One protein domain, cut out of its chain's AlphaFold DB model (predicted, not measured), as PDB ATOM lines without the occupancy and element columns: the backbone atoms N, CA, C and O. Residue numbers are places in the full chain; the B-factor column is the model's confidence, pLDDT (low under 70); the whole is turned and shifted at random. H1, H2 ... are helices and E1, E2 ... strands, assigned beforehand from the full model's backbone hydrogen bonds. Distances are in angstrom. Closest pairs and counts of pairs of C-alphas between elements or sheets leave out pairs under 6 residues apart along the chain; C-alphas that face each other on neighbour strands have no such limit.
ATOM      1  N   LYS A 828     293.962 203.273 238.439       77.25
ATOM      2  CA  LYS A 828     292.529 202.978 238.585       77.25
ATOM      3  C   LYS A 828     291.888 203.645 239.811       77.25
ATOM      4  O   LYS A 828     290.720 204.016 239.753       77.25
ATOM      5  N   GLU A 829     292.616 203.781 240.917       79.31
ATOM      6  CA  GLU A 829     292.146 204.492 242.112       79.31
ATOM      7  C   GLU A 829     292.212 206.007 241.918       79.31
ATOM      8  O   GLU A 829     291.243 206.687 242.245       79.31
ATOM      9  N   LEU A 830     293.286 206.522 241.309       74.38
ATOM     10  CA  LEU A 830     293.397 207.934 240.927       74.38
ATOM     11  C   LEU A 830     292.240 208.346 240.006       74.38
ATOM     12  O   LEU A 830     291.531 209.303 240.308       74.38
ATOM     13  N   LEU A 831     291.963 207.562 238.959       77.50
ATOM     14  CA  LEU A 831     290.835 207.791 238.054       77.50
ATOM     15  C   LEU A 831     289.486 207.788 238.800       77.50
ATOM     16  O   LEU A 831     288.646 208.649 238.551       77.50
ATOM     17  N   ASN A 832     289.284 206.869 239.755       84.25
ATOM     18  CA  ASN A 832     288.083 206.859 240.600       84.25
ATOM     19  C   ASN A 832     287.972 208.120 241.480       84.25
ATOM     20  O   ASN A 832     286.860 208.604 241.690       84.25
ATOM     21  N   PHE A 833     289.080 208.654 242.006       83.31
ATOM     22  CA  PHE A 833     289.058 209.895 242.785       83.31
ATOM     23  C   PHE A 833     288.768 211.119 241.909       83.31
ATOM     24  O   PHE A 833     287.969 211.957 242.318       83.31
ATOM     25  N   VAL A 834     289.323 211.196 240.695       82.19
ATOM     26  CA  VAL A 834     289.005 212.263 239.726       82.19
ATOM     27  C   VAL A 834     287.514 212.253 239.368       82.19
ATOM     28  O   VAL A 834     286.873 213.301 239.424       82.19
ATOM     29  N   TRP A 835     286.919 211.081 239.114       84.56
ATOM     30  CA  TRP A 835     285.461 210.957 238.950       84.56
ATOM     31  C   TRP A 835     284.692 211.415 240.200       84.56
ATOM     32  O   TRP A 835     283.750 212.190 240.085       84.56
ATOM     33  N   GLN A 836     285.116 211.027 241.409       88.50
ATOM     34  CA  GLN A 836     284.468 211.492 242.647       88.50
ATOM     35  C   GLN A 836     284.585 213.015 242.849       88.50
ATOM     36  O   GLN A 836     283.641 213.625 243.345       88.50
ATOM     37  N   LYS A 837     285.702 213.642 242.452       88.12
ATOM     38  CA  LYS A 837     285.897 215.106 242.465       88.12
ATOM     39  C   LYS A 837     284.944 215.783 241.486       88.12
ATOM     40  O   LYS A 837     284.316 216.776 241.846       88.12
ATOM     41  N   HIS A 838     284.827 215.235 240.279       85.50
ATOM     42  CA  HIS A 838     283.920 215.717 239.243       85.50
ATOM     43  C   HIS A 838     282.458 215.653 239.711       85.50
ATOM     44  O   HIS A 838     281.801 216.690 239.815       85.50
ATOM     45  N   ASP A 839     281.990 214.473 240.126       88.38
ATOM     46  CA  ASP A 839     280.629 214.251 240.627       88.38
ATOM     47  C   ASP A 839     280.311 215.143 241.838       88.38
ATOM     48  O   ASP A 839     279.224 215.713 241.929       88.38
ATOM     49  N   ALA A 840     281.268 215.314 242.758       89.75
ATOM     50  CA  ALA A 840     281.113 216.192 243.914       89.75
ATOM     51  C   ALA A 840     281.045 217.681 243.530       89.75
ATOM     52  O   ALA A 840     280.282 218.425 244.145       89.75
ATOM     53  N   LYS A 841     281.802 218.121 242.514       90.06
ATOM     54  CA  LYS A 841     281.747 219.495 241.989       90.06
ATOM     55  C   LYS A 841     280.399 219.763 241.313       90.06
ATOM     56  O   LYS A 841     279.770 220.773 241.619       90.06
ATOM     57  N   LEU A 842     279.915 218.842 240.477       90.00
ATOM     58  CA  LEU A 842     278.592 218.944 239.847       90.00
ATOM     59  C   LEU A 842     277.466 218.967 240.893       90.00
ATOM     60  O   LEU A 842     276.607 219.844 240.853       90.00
ATOM     61  N   LEU A 843     277.519 218.070 241.882       92.50
ATOM     62  CA  LEU A 843     276.585 218.026 243.009       92.50
ATOM     63  C   LEU A 843     276.548 219.344 243.805       92.50
ATOM     64  O   LEU A 843     275.470 219.816 244.160       92.50
ATOM     65  N   VAL A 844     277.711 219.940 244.094       93.81
ATOM     66  CA  VAL A 844     277.794 221.238 244.784       93.81
ATOM     67  C   VAL A 844     277.229 222.360 243.915       93.81
ATOM     68  O   VAL A 844     276.478 223.177 244.437       93.81
ATOM     69  N   ASN A 845     277.526 222.388 242.613       92.25
ATOM     70  CA  ASN A 845     276.993 223.401 241.697       92.25
ATOM     71  C   ASN A 845     275.456 223.341 241.624       92.25
ATOM     72  O   ASN A 845     274.798 224.354 241.856       92.25
ATOM     73  N   LEU A 846     274.883 222.150 241.410       93.19
ATOM     74  CA  LEU A 846     273.429 221.922 241.371       93.19
ATOM     75  C   LEU A 846     272.715 222.362 242.660       93.19
ATOM     76  O   LEU A 846     271.586 222.842 242.600       93.19
ATOM     77  N   LEU A 847     273.368 222.207 243.818       94.06
ATOM     78  CA  LEU A 847     272.830 222.585 245.130       94.06
ATOM     79  C   LEU A 847     273.168 224.027 245.558       94.06
ATOM     80  O   LEU A 847     272.675 224.480 246.593       94.06
ATOM     81  N   ARG A 848     274.004 224.748 244.801       94.88
ATOM     82  CA  ARG A 848     274.357 226.163 245.035       94.88
ATOM     83  C   ARG A 848     273.591 227.121 244.117       94.88
ATOM     84  O   ARG A 848     273.490 228.301 244.433       94.88
ATOM     85  N   ASP A 849     273.046 226.615 243.016       94.00
ATOM     86  CA  ASP A 849     272.152 227.336 242.110       94.00
ATOM     87  C   ASP A 849     270.854 227.758 242.829       94.00
ATOM     88  O   ASP A 849     270.028 226.931 243.231       94.00
ATOM     89  N   GLN A 850     270.680 229.072 242.977       93.62
ATOM     90  CA  GLN A 850     269.524 229.676 243.633       93.62
ATOM     91  C   GLN A 850     268.221 229.445 242.846       93.62
ATOM     92  O   GLN A 850     267.194 229.162 243.456       93.62
ATOM     93  N   LYS A 851     268.257 229.457 241.505       95.31
ATOM     94  CA  LYS A 851     267.062 229.228 240.669       95.31
ATOM     95  C   LYS A 851     266.535 227.805 240.868       95.31
ATOM     96  O   LYS A 851     265.328 227.593 240.966       95.31
ATOM     97  N   ARG A 852     267.439 226.826 240.997       93.25
ATOM     98  CA  ARG A 852     267.086 225.429 241.311       93.25
ATOM     99  C   ARG A 852     266.541 225.263 242.729       93.25
ATOM    100  O   ARG A 852     265.605 224.485 242.910       93.25
ATOM    101  N   LEU A 853     267.069 226.003 243.710       95.50
ATOM    102  CA  LEU A 853     266.494 226.057 245.057       95.50
ATOM    103  C   LEU A 853     265.066 226.618 245.024       95.50
ATOM    104  O   LEU A 853     264.171 226.013 245.610       95.50
ATOM    105  N   ASP A 854     264.821 227.719 244.319       94.56
ATOM    106  CA  ASP A 854     263.497 228.350 244.283       94.56
ATOM    107  C   ASP A 854     262.458 227.456 243.585       94.56
ATOM    108  O   ASP A 854     261.419 227.155 244.179       94.56
ATOM    109  N   VAL A 855     262.792 226.874 242.425       95.12
ATOM    110  CA  VAL A 855     261.968 225.857 241.731       95.12
ATOM    111  C   VAL A 855     261.762 224.586 242.576       95.12
ATOM    112  O   VAL A 855     260.760 223.878 242.431       95.12
ATOM    113  N   TYR A 856     262.684 224.255 243.484       94.50
ATOM    114  CA  TYR A 856     262.471 223.195 244.472       94.50
ATOM    115  C   TYR A 856     261.504 223.638 245.583       94.50
ATOM    116  O   TYR A 856     260.613 222.872 245.946       94.50
ATOM    117  N   LEU A 857     261.612 224.870 246.091       95.31
ATOM    118  CA  LEU A 857     260.746 225.410 247.144       95.31
ATOM    119  C   LEU A 857     259.313 225.701 246.679       95.31
ATOM    120  O   LEU A 857     258.397 225.642 247.498       95.31
ATOM    121  N   GLU A 858     259.082 226.000 245.402       95.25
ATOM    122  CA  GLU A 858     257.738 226.159 244.821       95.25
ATOM    123  C   GLU A 858     256.876 224.897 244.935       95.25
ATOM    124  O   GLU A 858     255.666 224.998 245.132       95.25
ATOM    125  N   LYS A 859     257.496 223.712 244.923       93.69
ATOM    126  CA  LYS A 859     256.816 222.407 245.011       93.69
ATOM    127  C   LYS A 859     256.201 222.120 246.392       93.69
ATOM    128  O   LYS A 859     255.566 221.080 246.563       93.69
ATOM    129  N   PHE A 860     256.377 223.009 247.375       93.75
ATOM    130  CA  PHE A 860     255.930 222.815 248.757       93.75
ATOM    131  C   PHE A 860     255.050 223.972 249.266       93.75
ATOM    132  O   PHE A 860     255.361 225.144 249.031       93.75
ATOM    133  N   PRO A 861     253.979 223.686 250.038       93.69
ATOM    134  CA  PRO A 861     253.156 224.723 250.657       93.69
ATOM    135  C   PRO A 861     253.960 225.516 251.697       93.69
ATOM    136  O   PRO A 861     254.909 225.003 252.290       93.69
ATOM    137  N   MET A 862     253.555 226.762 251.969       89.75
ATOM    138  CA  MET A 862     254.306 227.726 252.796       89.75
ATOM    139  C   MET A 862     254.778 227.163 254.152       89.75
ATOM    140  O   MET A 862     255.933 227.353 254.529       89.75
ATOM    141  N   GLN A 863     253.926 226.394 254.839       89.44
ATOM    142  CA  GLN A 863     254.237 225.731 256.117       89.44
ATOM    143  C   GLN A 863     255.395 224.717 256.017       89.44
ATOM    144  O   GLN A 863     256.105 224.480 256.992       89.44
ATOM    145  N   GLN A 864     255.596 224.117 254.842       93.06
ATOM    146  CA  GLN A 864     256.615 223.102 254.572       93.06
ATOM    147  C   GLN A 864     257.868 223.672 253.890       93.06
ATOM    148  O   GLN A 864     258.927 223.049 253.995       93.06
ATOM    149  N   LYS A 865     257.801 224.860 253.259       94.31
ATOM    150  CA  LYS A 865     258.954 225.492 252.582       94.31
ATOM    151  C   LYS A 865     260.183 225.610 253.489       94.31
ATOM    152  O   LYS A 865     261.288 225.338 253.034       94.31
ATOM    153  N   LYS A 866     260.009 225.894 254.788       93.81
ATOM    154  CA  LYS A 866     261.122 225.887 255.757       93.81
ATOM    155  C   LYS A 866     261.792 224.510 255.874       93.81
ATOM    156  O   LYS A 866     263.010 224.419 255.788       93.81
ATOM    157  N   VAL A 867     261.015 223.433 256.015       94.31
ATOM    158  CA  VAL A 867     261.547 222.059 256.117       94.31
ATOM    159  C   VAL A 867     262.232 221.641 254.810       94.31
ATOM    160  O   VAL A 867     263.261 220.962 254.846       94.31
ATOM    161  N   ALA A 868     261.713 222.078 253.659       95.19
ATOM    162  CA  ALA A 868     262.345 221.885 252.356       95.19
ATOM    163  C   ALA A 868     263.689 222.636 252.254       95.19
ATOM    164  O   ALA A 868     264.702 222.014 251.932       95.19
ATOM    165  N   GLN A 869     263.735 223.918 252.629       95.56
ATOM    166  CA  GLN A 869     264.951 224.740 252.648       95.56
ATOM    167  C   GLN A 869     266.011 224.180 253.610       95.56
ATOM    168  O   GLN A 869     267.158 223.965 253.221       95.56
ATOM    169  N   ASP A 870     265.620 223.840 254.843       94.38
ATOM    170  CA  ASP A 870     266.494 223.208 255.840       94.38
ATOM    171  C   ASP A 870     267.038 221.849 255.352       94.38
ATOM    172  O   ASP A 870     268.092 221.394 255.817       94.38
ATOM    173  N   THR A 871     266.309 221.160 254.464       96.25
ATOM    174  CA  THR A 871     266.752 219.908 253.827       96.25
ATOM    175  C   THR A 871     267.798 220.202 252.756       96.25
ATOM    176  O   THR A 871     268.900 219.663 252.846       96.25
ATOM    177  N   TRP A 872     267.504 221.107 251.818       96.69
ATOM    178  CA  TRP A 872     268.422 221.526 250.754       96.69
ATOM    179  C   TRP A 872     269.766 222.017 251.305       96.69
ATOM    180  O   TRP A 872     270.815 221.466 250.971       96.69
ATOM    181  N   SER A 873     269.744 222.966 252.244       95.50
ATOM    182  CA  SER A 873     270.952 223.519 252.876       95.50
ATOM    183  C   SER A 873     271.780 222.459 253.612       95.50
ATOM    184  O   SER A 873     273.008 222.554 253.688       95.50
ATOM    185  N   ASN A 874     271.142 221.410 254.144       94.81
ATOM    186  CA  ASN A 874     271.865 220.293 254.744       94.81
ATOM    187  C   ASN A 874     272.523 219.382 253.701       94.81
ATOM    188  O   ASN A 874     273.626 218.900 253.955       94.81
ATOM    189  N   GLU A 875     271.880 219.151 252.558       94.31
ATOM    190  CA  GLU A 875     272.464 218.365 251.472       94.31
ATOM    191  C   GLU A 875     273.611 219.111 250.789       94.31
ATOM    192  O   GLU A 875     274.670 218.515 250.614       94.31
ATOM    193  N   LEU A 876     273.487 220.425 250.557       95.25
ATOM    194  CA  LEU A 876     274.601 221.276 250.116       95.25
ATOM    195  C   LEU A 876     275.798 221.165 251.076       95.25
ATOM    196  O   LEU A 876     276.934 220.949 250.659       95.25
ATOM    197  N   ARG A 877     275.552 221.226 252.392       95.06
ATOM    198  CA  ARG A 877     276.595 221.064 253.419       95.06
ATOM    199  C   ARG A 877     277.220 219.660 253.437       95.06
ATOM    200  O   ARG A 877     278.381 219.522 253.819       95.06
ATOM    201  N   ILE A 878     276.482 218.615 253.059       93.44
ATOM    202  CA  ILE A 878     277.021 217.252 252.912       93.44
ATOM    203  C   ILE A 878     277.849 217.143 251.626       93.44
ATOM    204  O   ILE A 878     278.954 216.607 251.674       93.44
ATOM    205  N   ALA A 879     277.368 217.709 250.518       93.38
ATOM    206  CA  ALA A 879     278.071 217.773 249.241       93.38
ATOM    207  C   ALA A 879     279.419 218.499 249.364       93.38
ATOM    208  O   ALA A 879     280.445 217.942 248.990       93.38
ATOM    209  N   LEU A 880     279.443 219.680 249.995       93.25
ATOM    210  CA  LEU A 880     280.668 220.442 250.261       93.25
ATOM    211  C   LEU A 880     281.681 219.642 251.095       93.25
ATOM    212  O   LEU A 880     282.867 219.623 250.780       93.25
ATOM    213  N   LYS A 881     281.223 218.911 252.122       94.12
ATOM    214  CA  LYS A 881     282.097 218.029 252.920       94.12
ATOM    215  C   LYS A 881     282.615 216.823 252.137       94.12
ATOM    216  O   LYS A 881     283.735 216.383 252.384       94.12
ATOM    217  N   PHE A 882     281.820 216.279 251.218       91.88
ATOM    218  CA  PHE A 882     282.244 215.185 250.347       91.88
ATOM    219  C   PHE A 882     283.250 215.658 249.287       91.88
ATOM    220  O   PHE A 882     284.251 214.976 249.064       91.88
ATOM    221  N   LEU A 883     283.041 216.851 248.716       91.69
ATOM    222  CA  LEU A 883     283.988 217.511 247.820       91.69
ATOM    223  C   LEU A 883     285.315 217.764 248.541       91.69
ATOM    224  O   LEU A 883     286.336 217.263 248.078       91.69
ATOM    225  N   GLN A 884     285.298 218.420 249.709       90.81
ATOM    226  CA  GLN A 884     286.509 218.660 250.502       90.81
ATOM    227  C   GLN A 884     287.230 217.349 250.824       90.81
ATOM    228  O   GLN A 884     288.387 217.189 250.464       90.81
ATOM    229  N   SER A 885     286.524 216.351 251.371       90.56
ATOM    230  CA  SER A 885     287.124 215.046 251.674       90.56
ATOM    231  C   SER A 885     287.696 214.343 250.438       90.56
ATOM    232  O   SER A 885     288.529 213.452 250.581       90.56
ATOM    233  N   THR A 886     287.250 214.668 249.226       88.00
ATOM    234  CA  THR A 886     287.798 214.106 247.985       88.00
ATOM    235  C   THR A 886     288.999 214.911 247.490       88.00
ATOM    236  O   THR A 886     290.004 214.309 247.122       88.00
ATOM    237  N   LEU A 887     288.958 216.242 247.595       85.94
ATOM    238  CA  LEU A 887     290.109 217.116 247.363       85.94
ATOM    239  C   LEU A 887     291.259 216.802 248.335       85.94
ATOM    240  O   LEU A 887     292.391 216.686 247.888       85.94
ATOM    241  N   ASP A 888     290.978 216.543 249.616       85.06
ATOM    242  CA  ASP A 888     291.979 216.151 250.623       85.06
ATOM    243  C   ASP A 888     292.696 214.839 250.247       85.06
ATOM    244  O   ASP A 888     293.896 214.690 250.469       85.06
ATOM    245  N   LYS A 889     291.966 213.872 249.666       81.75
ATOM    246  CA  LYS A 889     292.543 212.605 249.175       81.75
ATOM    247  C   LYS A 889     293.388 212.828 247.922       81.75
ATOM    248  O   LYS A 889     294.437 212.208 247.791       81.75
ATOM    249  N   ILE A 890     292.932 213.704 247.026       77.19
ATOM    250  CA  ILE A 890     293.623 214.035 245.778       77.19
ATOM    251  C   ILE A 890     294.878 214.865 246.044       77.19
ATOM    252  O   ILE A 890     295.900 214.565 245.451       77.19
ATOM    253  N   GLY A 891     294.872 215.821 246.975       67.44
ATOM    254  CA  GLY A 891     296.047 216.639 247.311       67.44
ATOM    255  C   GLY A 891     297.229 215.852 247.900       67.44
ATOM    256  O   GLY A 891     298.344 216.361 247.951       67.44
ATOM    257  N   ILE A 892     297.008 214.597 248.309       60.62
ATOM    258  CA  ILE A 892     298.050 213.646 248.739       60.62
ATOM    259  C   ILE A 892     298.702 212.925 247.533       60.62
ATOM    260  O   ILE A 892     299.738 212.275 247.676       60.62
ATOM    261  N   SER A 893     298.134 213.054 246.330       55.72
ATOM    262  CA  SER A 893     298.602 212.448 245.079       55.72
ATOM    263  C   SER A 893     298.807 213.493 243.979       55.72
ATOM    264  O   SER A 893     297.895 214.240 243.646       55.72
ATOM    265  N   VAL A 894     299.977 213.510 243.341       52.56
ATOM    266  CA  VAL A 894     300.196 214.358 242.159       52.56
ATOM    267  C   VAL A 894     299.386 213.792 240.987       52.56
ATOM    268  O   VAL A 894     299.770 212.788 240.389       52.56
ATOM    269  N   ILE A 895     298.246 214.418 240.684       58.53
ATOM    270  CA  ILE A 895     297.422 214.114 239.509       58.53
ATOM    271  C   ILE A 895     297.730 215.163 238.441       58.53
ATOM    272  O   ILE A 895     297.520 216.352 238.660       58.53
ATOM    273  N   ASN A 896     298.214 214.715 237.284       58.41
ATOM    274  CA  ASN A 896     298.408 215.584 236.127       58.41
ATOM    275  C   ASN A 896     297.041 215.989 235.559       58.41
ATOM    276  O   ASN A 896     296.197 215.124 235.331       58.41
ATOM    277  N   GLU A 897     296.851 217.270 235.246       58.91
ATOM    278  CA  GLU A 897     295.591 217.837 234.721       58.91
ATOM    279  C   GLU A 897     295.082 217.081 233.482       58.91
ATOM    280  O   GLU A 897     293.895 216.787 233.357       58.91
ATOM    281  N   ARG A 898     296.022 216.600 232.657       61.34
ATOM    282  CA  ARG A 898     295.810 215.738 231.482       61.34
ATOM    283  C   ARG A 898     295.115 214.389 231.764       61.34
ATOM    284  O   ARG A 898     294.808 213.670 230.816       61.34
ATOM    285  N   GLU A 899     294.908 213.995 233.023       65.06
ATOM    286  CA  GLU A 899     294.026 212.879 233.419       65.06
ATOM    287  C   GLU A 899     292.587 213.344 233.712       65.06
ATOM    288  O   GLU A 899     291.651 212.578 233.483       65.06
ATOM    289  N   GLU A 900     292.378 214.584 234.168       63.44
ATOM    290  CA  GLU A 900     291.039 215.134 234.426       63.44
ATOM    291  C   GLU A 900     290.290 215.425 233.122       63.44
ATOM    292  O   GLU A 900     289.111 215.092 233.007       63.44
ATOM    293  N   ASP A 901     290.971 215.925 232.091       66.12
ATOM    294  CA  ASP A 901     290.347 216.166 230.781       66.12
ATOM    295  C   ASP A 901     289.944 214.863 230.075       66.12
ATOM    296  O   ASP A 901     288.906 214.798 229.417       66.12
ATOM    297  N   LYS A 902     290.687 213.770 230.305       66.50
ATOM    298  CA  LYS A 902     290.291 212.415 229.872       66.50
ATOM    299  C   LYS A 902     289.073 211.878 230.626       66.50
ATOM    300  O   LYS A 902     288.470 210.912 230.160       66.50
ATOM    301  N   VAL A 903     288.738 212.433 231.793       65.19
ATOM    302  CA  VAL A 903     287.502 212.115 232.521       65.19
ATOM    303  C   VAL A 903     286.342 212.934 231.964       65.19
ATOM    304  O   VAL A 903     285.345 212.322 231.588       65.19
ATOM    305  N   LYS A 904     286.508 214.256 231.798       63.72
ATOM    306  CA  LYS A 904     285.526 215.140 231.132       63.72
ATOM    307  C   LYS A 904     285.112 214.575 229.768       63.72
ATOM    308  O   LYS A 904     283.970 214.180 229.584       63.72
ATOM    309  N   ALA A 905     286.078 214.351 228.872       62.31
ATOM    310  CA  ALA A 905     285.849 213.828 227.520       62.31
ATOM    311  C   ALA A 905     285.330 212.371 227.452       62.31
ATOM    312  O   ALA A 905     285.039 211.866 226.367       62.31
ATOM    313  N   ARG A 906     285.233 211.660 228.588       59.34
ATOM    314  CA  ARG A 906     284.591 210.333 228.688       59.34
ATOM    315  C   ARG A 906     283.215 210.380 229.341       59.34
ATOM    316  O   ARG A 906     282.449 209.430 229.179       59.34
ATOM    317  N   ALA A 907     282.889 211.445 230.064       60.31
ATOM    318  CA  ALA A 907     281.517 211.745 230.406       60.31
ATOM    319  C   ALA A 907     280.814 212.266 229.145       60.31
ATOM    320  O   ALA A 907     281.250 213.226 228.519       60.31
ATOM    321  N   ASN A 908     279.676 211.675 228.786       66.81
ATOM    322  CA  ASN A 908     278.690 212.439 228.032       66.81
ATOM    323  C   ASN A 908     278.076 213.408 229.051       66.81
ATOM    324  O   ASN A 908     277.181 213.011 229.799       66.81
ATOM    325  N   GLU A 909     278.666 214.603 229.176       69.69
ATOM    326  CA  GLU A 909     278.484 215.470 230.349       69.69
ATOM    327  C   GLU A 909     277.006 215.741 230.643       69.69
ATOM    328  O   GLU A 909     276.595 215.596 231.792       69.69
ATOM    329  N   GLN A 910     276.186 215.983 229.614       76.44
ATOM    330  CA  GLN A 910     274.741 216.165 229.769       76.44
ATOM    331  C   GLN A 910     274.050 214.938 230.382       76.44
ATOM    332  O   GLN A 910     273.400 215.061 231.412       76.44
ATOM    333  N   LYS A 911     274.244 213.730 229.830       82.62
ATOM    334  CA  LYS A 911     273.615 212.510 230.380       82.62
ATOM    335  C   LYS A 911     274.059 212.205 231.813       82.62
ATOM    336  O   LYS A 911     273.315 211.589 232.575       82.62
ATOM    337  N   HIS A 912     275.279 212.604 232.177       82.38
ATOM    338  CA  HIS A 912     275.808 212.437 233.531       82.38
ATOM    339  C   HIS A 912     275.257 213.496 234.499       82.38
ATOM    340  O   HIS A 912     274.893 213.161 235.626       82.38
ATOM    341  N   LEU A 913     275.104 214.744 234.041       84.50
ATOM    342  CA  LEU A 913     274.385 215.815 234.739       84.50
ATOM    343  C   LEU A 913     272.930 215.418 235.016       84.50
ATOM    344  O   LEU A 913     272.514 215.463 236.171       84.50
ATOM    345  N   ASP A 914     272.195 214.952 234.000       88.25
ATOM    346  CA  ASP A 914     270.796 214.509 234.111       88.25
ATOM    347  C   ASP A 914     270.641 213.392 235.166       88.25
ATOM    348  O   ASP A 914     269.711 213.387 235.978       88.25
ATOM    349  N   TYR A 915     271.584 212.442 235.184       90.00
ATOM    350  CA  TYR A 915     271.623 211.352 236.159       90.00
ATOM    351  C   TYR A 915     271.900 211.848 237.588       90.00
ATOM    352  O   TYR A 915     271.184 211.461 238.519       90.00
ATOM    353  N   ILE A 916     272.901 212.719 237.773       89.12
ATOM    354  CA  ILE A 916     273.207 213.316 239.081       89.12
ATOM    355  C   ILE A 916     272.010 214.137 239.572       89.12
ATOM    356  O   ILE A 916     271.596 213.975 240.719       89.12
ATOM    357  N   GLU A 917     271.408 214.966 238.719       91.06
ATOM    358  CA  GLU A 917     270.233 215.769 239.058       91.06
ATOM    359  C   GLU A 917     269.038 214.903 239.488       91.06
ATOM    360  O   GLU A 917     268.381 215.206 240.490       91.06
ATOM    361  N   SER A 918     268.768 213.803 238.782       92.81
ATOM    362  CA  SER A 918     267.695 212.864 239.128       92.81
ATOM    363  C   SER A 918     267.899 212.240 240.518       92.81
ATOM    364  O   SER A 918     267.005 212.274 241.372       92.81
ATOM    365  N   GLU A 919     269.108 211.745 240.805       92.00
ATOM    366  CA  GLU A 919     269.453 211.158 242.107       92.00
ATOM    367  C   GLU A 919     269.505 212.215 243.234       92.00
ATOM    368  O   GLU A 919     269.155 211.911 244.377       92.00
ATOM    369  N   VAL A 920     269.857 213.472 242.935       93.12
ATOM    370  CA  VAL A 920     269.786 214.601 243.884       93.12
ATOM    371  C   VAL A 920     268.344 214.942 244.242       93.12
ATOM    372  O   VAL A 920     268.010 214.966 245.429       93.12
ATOM    373  N   ASN A 921     267.475 215.143 243.248       92.00
ATOM    374  CA  ASN A 921     266.053 215.428 243.465       92.00
ATOM    375  C   ASN A 921     265.378 214.316 244.286       92.00
ATOM    376  O   ASN A 921     264.645 214.592 245.238       92.00
ATOM    377  N   LYS A 922     265.692 213.051 243.984       94.19
ATOM    378  CA  LYS A 922     265.232 211.889 244.754       94.19
ATOM    379  C   LYS A 922     265.711 211.922 246.212       94.19
ATOM    380  O   LYS A 922     264.891 211.789 247.120       94.19
ATOM    381  N   ARG A 923     267.007 212.151 246.465       92.62
ATOM    382  CA  ARG A 923     267.570 212.233 247.831       92.62
ATOM    383  C   ARG A 923     266.990 213.389 248.643       92.62
ATOM    384  O   ARG A 923     266.733 213.218 249.836       92.62
ATOM    385  N   LEU A 924     266.774 214.544 248.010       94.94
ATOM    386  CA  LEU A 924     266.098 215.691 248.618       94.94
ATOM    387  C   LEU A 924     264.680 215.306 249.056       94.94
ATOM    388  O   LEU A 924     264.340 215.494 250.224       94.94
ATOM    389  N   GLN A 925     263.899 214.674 248.174       94.31
ATOM    390  CA  GLN A 925     262.528 214.248 248.465       94.31
ATOM    391  C   GLN A 925     262.458 213.186 249.578       94.31
ATOM    392  O   GLN A 925     261.672 213.320 250.519       94.31
ATOM    393  N   GLU A 926     263.310 212.155 249.535       94.62
ATOM    394  CA  GLU A 926     263.384 211.113 250.572       94.62
ATOM    395  C   GLU A 926     263.729 211.695 251.956       94.62
ATOM    396  O   GLU A 926     263.138 211.313 252.976       94.62
ATOM    397  N   LYS A 927     264.660 212.656 252.011       95.06
ATOM    398  CA  LYS A 927     265.066 213.316 253.260       95.06
ATOM    399  C   LYS A 927     264.058 214.349 253.744       95.06
ATOM    400  O   LYS A 927     263.833 214.421 254.953       95.06
ATOM    401  N   PHE A 928     263.405 215.075 252.840       96.31
ATOM    402  CA  PHE A 928     262.298 215.972 253.164       96.31
ATOM    403  C   PHE A 928     261.151 215.194 253.819       96.31
ATOM    404  O   PHE A 928     260.772 215.502 254.947       96.31
ATOM    405  N   LEU A 929     260.674 214.111 253.192       94.19
ATOM    406  CA  LEU A 929     259.608 213.260 253.740       94.19
ATOM    407  C   LEU A 929     259.999 212.599 255.071       94.19
ATOM    408  O   LEU A 929     259.145 212.305 255.909       94.19
ATOM    409  N   SER A 930     261.287 212.346 255.294       94.12
ATOM    410  CA  SER A 930     261.792 211.806 256.563       94.12
ATOM    411  C   SER A 930     261.874 212.867 257.668       94.12
ATOM    412  O   SER A 930     261.560 212.567 258.817       94.12
ATOM    413  N   ARG A 931     262.211 214.117 257.331       93.06
ATOM    414  CA  ARG A 931     262.182 215.256 258.263       93.06
ATOM    415  C   ARG A 931     260.766 215.714 258.592       93.06
ATOM    416  O   ARG A 931     260.489 215.980 259.753       93.06
ATOM    417  N   LEU A 932     259.869 215.751 257.606       93.56
ATOM    418  CA  LEU A 932     258.470 216.136 257.797       93.56
ATOM    419  C   LEU A 932     257.777 215.215 258.812       93.56
ATOM    420  O   LEU A 932     257.148 215.706 259.745       93.56
ATOM    421  N   ARG A 933     257.989 213.895 258.696       93.44
ATOM    422  CA  ARG A 933     257.542 212.912 259.698       93.44
ATOM    423  C   ARG A 933     258.171 213.166 261.071       93.44
ATOM    424  O   ARG A 933     257.450 213.250 262.052       93.44
ATOM    425  N   ALA A 934     259.484 213.397 261.137       93.19
ATOM    426  CA  ALA A 934     260.165 213.671 262.404       93.19
ATOM    427  C   ALA A 934     259.706 214.971 263.105       93.19
ATOM    428  O   ALA A 934     259.765 215.038 264.331       93.19
ATOM    429  N   GLU A 935     259.249 216.000 262.380       90.44
ATOM    430  CA  GLU A 935     258.607 217.174 262.996       90.44
ATOM    431  C   GLU A 935     257.161 216.887 263.434       90.44
ATOM    432  O   GLU A 935     256.765 217.320 264.515       90.44
ATOM    433  N   GLN A 936     256.397 216.097 262.670       91.12
ATOM    434  CA  GLN A 936     255.062 215.634 263.081       91.12
ATOM    435  C   GLN A 936     255.124 214.782 264.363       91.12
ATOM    436  O   GLN A 936     254.356 215.025 265.293       91.12
ATOM    437  N   ASP A 937     256.082 213.856 264.459       93.56
ATOM    438  CA  ASP A 937     256.322 213.027 265.648       93.56
ATOM    439  C   ASP A 937     256.694 213.883 266.876       93.56
ATOM    440  O   ASP A 937     256.214 213.642 267.987       93.56
ATOM    441  N   LYS A 938     257.519 214.927 266.688       93.06
ATOM    442  CA  LYS A 938     257.850 215.891 267.753       93.06
ATOM    443  C   LYS A 938     256.627 216.670 268.216       93.06
ATOM    444  O   LYS A 938     256.477 216.862 269.421       93.06
ATOM    445  N   GLU A 939     255.788 217.154 267.302       91.12
ATOM    446  CA  GLU A 939     254.597 217.921 267.674       91.12
ATOM    447  C   GLU A 939     253.580 217.037 268.406       91.12
ATOM    448  O   GLU A 939     253.068 217.435 269.449       91.12
ATOM    449  N   ALA A 940     253.398 215.789 267.960       93.25
ATOM    450  CA  ALA A 940     252.575 214.802 268.651       93.25
ATOM    451  C   ALA A 940     253.081 214.502 270.079       93.25
ATOM    452  O   ALA A 940     252.280 214.435 271.012       93.25
ATOM    453  N   GLU A 941     254.398 214.373 270.300       94.38
ATOM    454  CA  GLU A 941     254.948 214.223 271.660       94.38
ATOM    455  C   GLU A 941     254.842 215.511 272.501       94.38
ATOM    456  O   GLU A 941     254.584 215.415 273.703       94.38
ATOM    457  N   LYS A 942     254.954 216.716 271.912       93.31
ATOM    458  CA  LYS A 942     254.668 217.982 272.625       93.31
ATOM    459  C   LYS A 942     253.207 218.047 273.067       93.31
ATOM    460  O   LYS A 942     252.936 218.348 274.228       93.31
ATOM    461  N   GLU A 943     252.272 217.738 272.171       94.00
ATOM    462  CA  GLU A 943     250.833 217.745 272.445       94.00
ATOM    463  C   GLU A 943     250.482 216.725 273.540       94.00
ATOM    464  O   GLU A 943     249.805 217.040 274.517       94.00
ATOM    465  N   LYS A 944     251.033 215.513 273.443       94.69
ATOM    466  CA  LYS A 944     250.917 214.440 274.440       94.69
ATOM    467  C   LYS A 944     251.525 214.821 275.795       94.69
ATOM    468  O   LYS A 944     250.943 214.507 276.833       94.69
ATOM    469  N   ALA A 945     252.654 215.531 275.818       94.62
ATOM    470  CA  ALA A 945     253.230 216.088 277.043       94.62
ATOM    471  C   ALA A 945     252.363 217.216 277.636       94.62
ATOM    472  O   ALA A 945     252.223 217.304 278.857       94.62
ATOM    473  N   HIS A 946     251.735 218.041 276.794       92.75
ATOM    474  CA  HIS A 946     250.800 219.084 277.217       92.75
ATOM    475  C   HIS A 946     249.511 218.488 277.813       92.75
ATOM    476  O   HIS A 946     249.136 218.854 278.926       92.75
ATOM    477  N   ARG A 947     248.903 217.492 277.151       93.62
ATOM    478  CA  ARG A 947     247.744 216.733 277.660       93.62
ATOM    479  C   ARG A 947     248.038 216.105 279.027       93.62
ATOM    480  O   ARG A 947     247.314 216.377 279.978       93.62
ATOM    481  N   ARG A 948     249.170 215.403 279.173       93.62
ATOM    482  CA  ARG A 948     249.641 214.858 280.468       93.62
ATOM    483  C   ARG A 948     249.800 215.925 281.558       93.62
ATOM    484  O   ARG A 948     249.549 215.654 282.730       93.62
ATOM    485  N   ARG A 949     250.223 217.143 281.198       93.50
ATOM    486  CA  ARG A 949     250.365 218.261 282.144       93.50
ATOM    487  C   ARG A 949     249.005 218.789 282.614       93.50
ATOM    488  O   ARG A 949     248.866 219.080 283.800       93.50
ATOM    489  N   ILE A 950     248.016 218.855 281.721       92.94
ATOM    490  CA  ILE A 950     246.624 219.193 282.061       92.94
ATOM    491  C   ILE A 950     246.015 218.099 282.950       92.94
ATOM    492  O   ILE A 950     245.465 218.408 284.004       92.94
ATOM    493  N   GLU A 951     246.173 216.822 282.592       92.25
ATOM    494  CA  GLU A 951     245.709 215.677 283.392       92.25
ATOM    495  C   GLU A 951     246.274 215.710 284.823       92.25
ATOM    496  O   GLU A 951     245.528 215.564 285.790       92.25
ATOM    497  N   MET A 952     247.574 215.984 284.971       90.19
ATOM    498  CA  MET A 952     248.234 216.130 286.273       90.19
ATOM    499  C   MET A 952     247.681 217.314 287.088       90.19
ATOM    500  O   MET A 952     247.479 217.192 288.297       90.19
ATOM    501  N   GLN A 953     247.386 218.449 286.443       87.19
ATOM    502  CA  GLN A 953     246.749 219.598 287.099       87.19
ATOM    503  C   GLN A 953     245.311 219.281 287.546       87.19
ATOM    504  O   GLN A 953     244.931 219.635 288.662       87.19
ATOM    505  N   LEU A 954     244.533 218.563 286.732       87.19
ATOM    506  CA  LEU A 954     243.178 218.122 287.084       87.19
ATOM    507  C   LEU A 954     243.186 217.108 288.241       87.19
ATOM    508  O   LEU A 954     242.366 217.216 289.154       87.19
ATOM    509  N   GLN A 955     244.141 216.173 288.272       84.06
ATOM    510  CA  GLN A 955     244.327 215.262 289.411       84.06
ATOM    511  C   GLN A 955     244.695 216.010 290.703       84.06
ATOM    512  O   GLN A 955     244.170 215.679 291.768       84.06
ATOM    513  N   PHE A 956     245.534 217.049 290.628       79.12
ATOM    514  CA  PHE A 956     245.862 217.893 291.783       79.12
ATOM    515  C   PHE A 956     244.644 218.688 292.298       79.12
ATOM    516  O   PHE A 956     244.421 218.775 293.505       79.12
ATOM    517  N   ILE A 957     243.806 219.213 291.397       79.38
ATOM    518  CA  ILE A 957     242.546 219.885 291.761       79.38
ATOM    519  C   ILE A 957     241.577 218.908 292.450       79.38
ATOM    520  O   ILE A 957     241.001 219.251 293.481       79.38
ATOM    521  N   ASN A 958     241.446 217.683 291.930       69.25
ATOM    522  CA  ASN A 958     240.517 216.670 292.448       69.25
ATOM    523  C   ASN A 958     240.970 215.995 293.759       69.25
ATOM    524  O   ASN A 958     240.142 215.406 294.452       69.25
ATOM    525  N   THR A 959     242.256 216.067 294.112       71.69
ATOM    526  CA  THR A 959     242.796 215.524 295.378       71.69
ATOM    527  C   THR A 959     242.811 216.546 296.520       71.69
ATOM    528  O   THR A 959     242.921 216.169 297.689       71.69
ATOM    529  N   GLY A 960     242.626 217.837 296.225       58.81
ATOM    530  CA  GLY A 960     242.381 218.859 297.241       58.81
ATOM    531  C   GLY A 960     241.008 218.695 297.911       58.81
ATOM    532  O   GLY A 960     240.026 218.337 297.268       58.81
ATOM    533  N   LYS A 961     240.891 219.036 299.203       54.28
ATOM    534  CA  LYS A 961     239.634 218.937 299.991       54.28
ATOM    535  C   LYS A 961     238.519 219.931 299.573       54.28
ATOM    536  O   LYS A 961     237.620 220.218 300.364       54.28
ATOM    537  N   PHE A 962     238.553 220.472 298.356       54.12
ATOM    538  CA  PHE A 962     237.623 221.491 297.867       54.12
ATOM    539  C   PHE A 962     236.804 220.964 296.691       54.12
ATOM    540  O   PHE A 962     237.339 220.694 295.620       54.12
ATOM    541  N   SER A 963     235.483 220.878 296.881       48.38
ATOM    542  CA  SER A 963     234.556 220.505 295.814       48.38
ATOM    543  C   SER A 963     234.504 221.644 294.798       48.38
ATOM    544  O   SER A 963     233.834 222.656 295.011       48.38
ATOM    545  N   THR A 964     235.263 221.496 293.719       52.69
ATOM    546  CA  THR A 964     235.419 222.521 292.690       52.69
ATOM    547  C   THR A 964     234.545 222.138 291.508       52.69
ATOM    548  O   THR A 964     234.861 221.191 290.794       52.69
ATOM    549  N   GLN A 965     233.421 222.832 291.330       51.91
ATOM    550  CA  GLN A 965     232.606 222.672 290.128       51.91
ATOM    551  C   GLN A 965     233.227 223.534 289.028       51.91
ATOM    552  O   GLN A 965     233.399 224.740 289.203       51.91
ATOM    553  N   ILE A 966     233.608 222.889 287.928       52.59
ATOM    554  CA  ILE A 966     234.038 223.549 286.699       52.59
ATOM    555  C   ILE A 966     232.822 223.535 285.781       52.59
ATOM    556  O   ILE A 966     232.407 222.472 285.322       52.59
ATOM    557  N   GLU A 967     232.230 224.703 285.574       48.50
ATOM    558  CA  GLU A 967     231.167 224.900 284.593       48.50
ATOM    559  C   GLU A 967     231.795 225.518 283.340       48.50
ATOM    560  O   GLU A 967     232.618 226.433 283.434       48.50
ATOM    561  N   PHE A 968     231.436 224.975 282.177       40.97
ATOM    562  CA  PHE A 968     231.848 225.480 280.873       40.97
ATOM    563  C   PHE A 968     230.655 226.206 280.255       40.97
ATOM    564  O   PHE A 968     229.636 225.576 279.975       40.97
ATOM    565  N   SER A 969     230.787 227.514 280.054       38.09
ATOM    566  CA  SER A 969     229.789 228.354 279.388       38.09
ATOM    567  C   SER A 969     230.507 229.299 278.435       38.09
ATOM    568  O   SER A 969     231.390 230.040 278.863       38.09
ATOM    569  N   ASP A 970     230.140 229.243 277.156       38.56
ATOM    570  CA  ASP A 970     230.441 230.242 276.122       38.56
ATOM    571  C   ASP A 970     231.905 230.723 276.068       38.56
ATOM    572  O   ASP A 970     232.209 231.898 275.887       38.56
ATOM    573  N   GLY A 971     232.836 229.773 276.209       43.78
ATOM    574  CA  GLY A 971     234.278 229.987 276.046       43.78
ATOM    575  C   GLY A 971     235.062 230.282 277.329       43.78
ATOM    576  O   GLY A 971     236.279 230.091 277.325       43.78
ATOM    577  N   GLU A 972     234.414 230.653 278.439       33.16
ATOM    578  CA  GLU A 972     235.089 230.833 279.734       33.16
ATOM    579  C   GLU A 972     234.979 229.605 280.656       33.16
ATOM    580  O   GLU A 972     233.973 228.895 280.711       33.16
ATOM    581  N   ILE A 973     236.051 229.365 281.422       51.72
ATOM    582  CA  ILE A 973     236.151 228.275 282.401       51.72
ATOM    583  C   ILE A 973     235.913 228.853 283.801       51.72
ATOM    584  O   ILE A 973     236.843 229.320 284.467       51.72
ATOM    585  N   VAL A 974     234.665 228.812 284.274       49.38
ATOM    586  CA  VAL A 974     234.281 229.424 285.554       49.38
ATOM    587  C   VAL A 974     234.484 228.431 286.706       49.38
ATOM    588  O   VAL A 974     233.695 227.513 286.931       49.38
ATOM    589  N   ILE A 975     235.567 228.616 287.467       60.12
ATOM    590  CA  ILE A 975     235.995 227.694 288.535       60.12
ATOM    591  C   ILE A 975     235.304 228.029 289.873       60.12
ATOM    592  O   ILE A 975     235.820 228.792 290.694       60.12
ATOM    593  N   LYS A 976     234.146 227.413 290.142       55.31
ATOM    594  CA  LYS A 976     233.359 227.623 291.374       55.31
ATOM    595  C   LYS A 976     233.813 226.679 292.500       55.31
ATOM    596  O   LYS A 976     233.394 225.522 292.589       55.31
ATOM    597  N   LYS A 977     234.663 227.177 293.408       53.81
ATOM    598  CA  LYS A 977     235.120 226.447 294.612       53.81
ATOM    599  C   LYS A 977     234.081 226.494 295.742       53.81
ATOM    600  O   LYS A 977     233.954 227.510 296.420       53.81
ATOM    601  N   LYS A 978     233.406 225.375 296.030       56.66
ATOM    602  CA  LYS A 978     232.553 225.226 297.226       56.66
ATOM    603  C   LYS A 978     233.334 224.542 298.358       56.66
ATOM    604  O   LYS A 978     233.735 223.381 298.249       56.66
ATOM    605  N   ARG A 979     233.517 225.242 299.489       47.91
ATOM    606  CA  ARG A 979     233.953 224.617 300.755       47.91
ATOM    607  C   ARG A 979     232.850 223.659 301.222       47.91
ATOM    608  O   ARG A 979     231.783 224.114 301.626       47.91
TER     609      ARG A 979
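What this domain is: This is residues 828 to 979 of the 1146 residues of an uncharacterized protein of Monilinia vaccinii-corymbosi (UniProt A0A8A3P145). One very long helix, H5, makes the long axis; its first part crosses H1 and H3, which run side by side in opposite ways, and residues 936 to 960 stick out as a bare arm leading to a small strand hairpin, E1 and E2. H2 lies at the turn between H1 and H3, and short H4 packs on residues 831 to 835 of H1. The printed part has 152 residues with five named helices, then two named strands in an antiparallel sheet; the class is mostly helix. The whole is an extended rod spanning 93 by 33 by 18 A, with a radius of gyration of the C-alphas of 27.9 A.

How they stand to each other: H1, residues 828 to 848, touches H3, residues 862 to 890, at a shallow tilt of 28 degrees, opposite ways; the closest C-alphas, of Ala 840 and Leu 883, are 5.0 A apart. H2, residues 850 to 858, forms a helical hairpin with H3, at 37 degrees, only just steep. H4, residues 897 to 904, touches H1, closest at C-alphas 900 and 834, 6.4 A. H5, residues 909 to 959, touches H3 with residues 924 to 932 alone, at a steep tilt of 53 degrees; C-alphas 928 and 868 are closest, 6.0 A. E1, residues 963 to 969, and E2, residues 972 to 978, form an antiparallel hairpin, with N 965 and O 976 within hydrogen-bond range at 3.0 A. Every O i to N i+4 pair is within range in H1, H2 and H5, against 22 of 25 in H3 and 3 of 4 in H4.

Where its parts are: H1 begins at C-alpha 828 (292.529, 202.978, 238.585) and measures 30.2 A, H3 42.2 A. H5 measures 74.2 A, ending at C-alpha 959 (242.796, 215.524, 295.378). E2 ends at C-alpha 978 (232.553, 225.226, 297.226).

The domain as a whole: C-alphas 898 and 979 are farthest apart, 93.3 A. The printed part has no cut and no long link. pLDDT is under 70 at residues 891 to 909, 958 and 960 to 979.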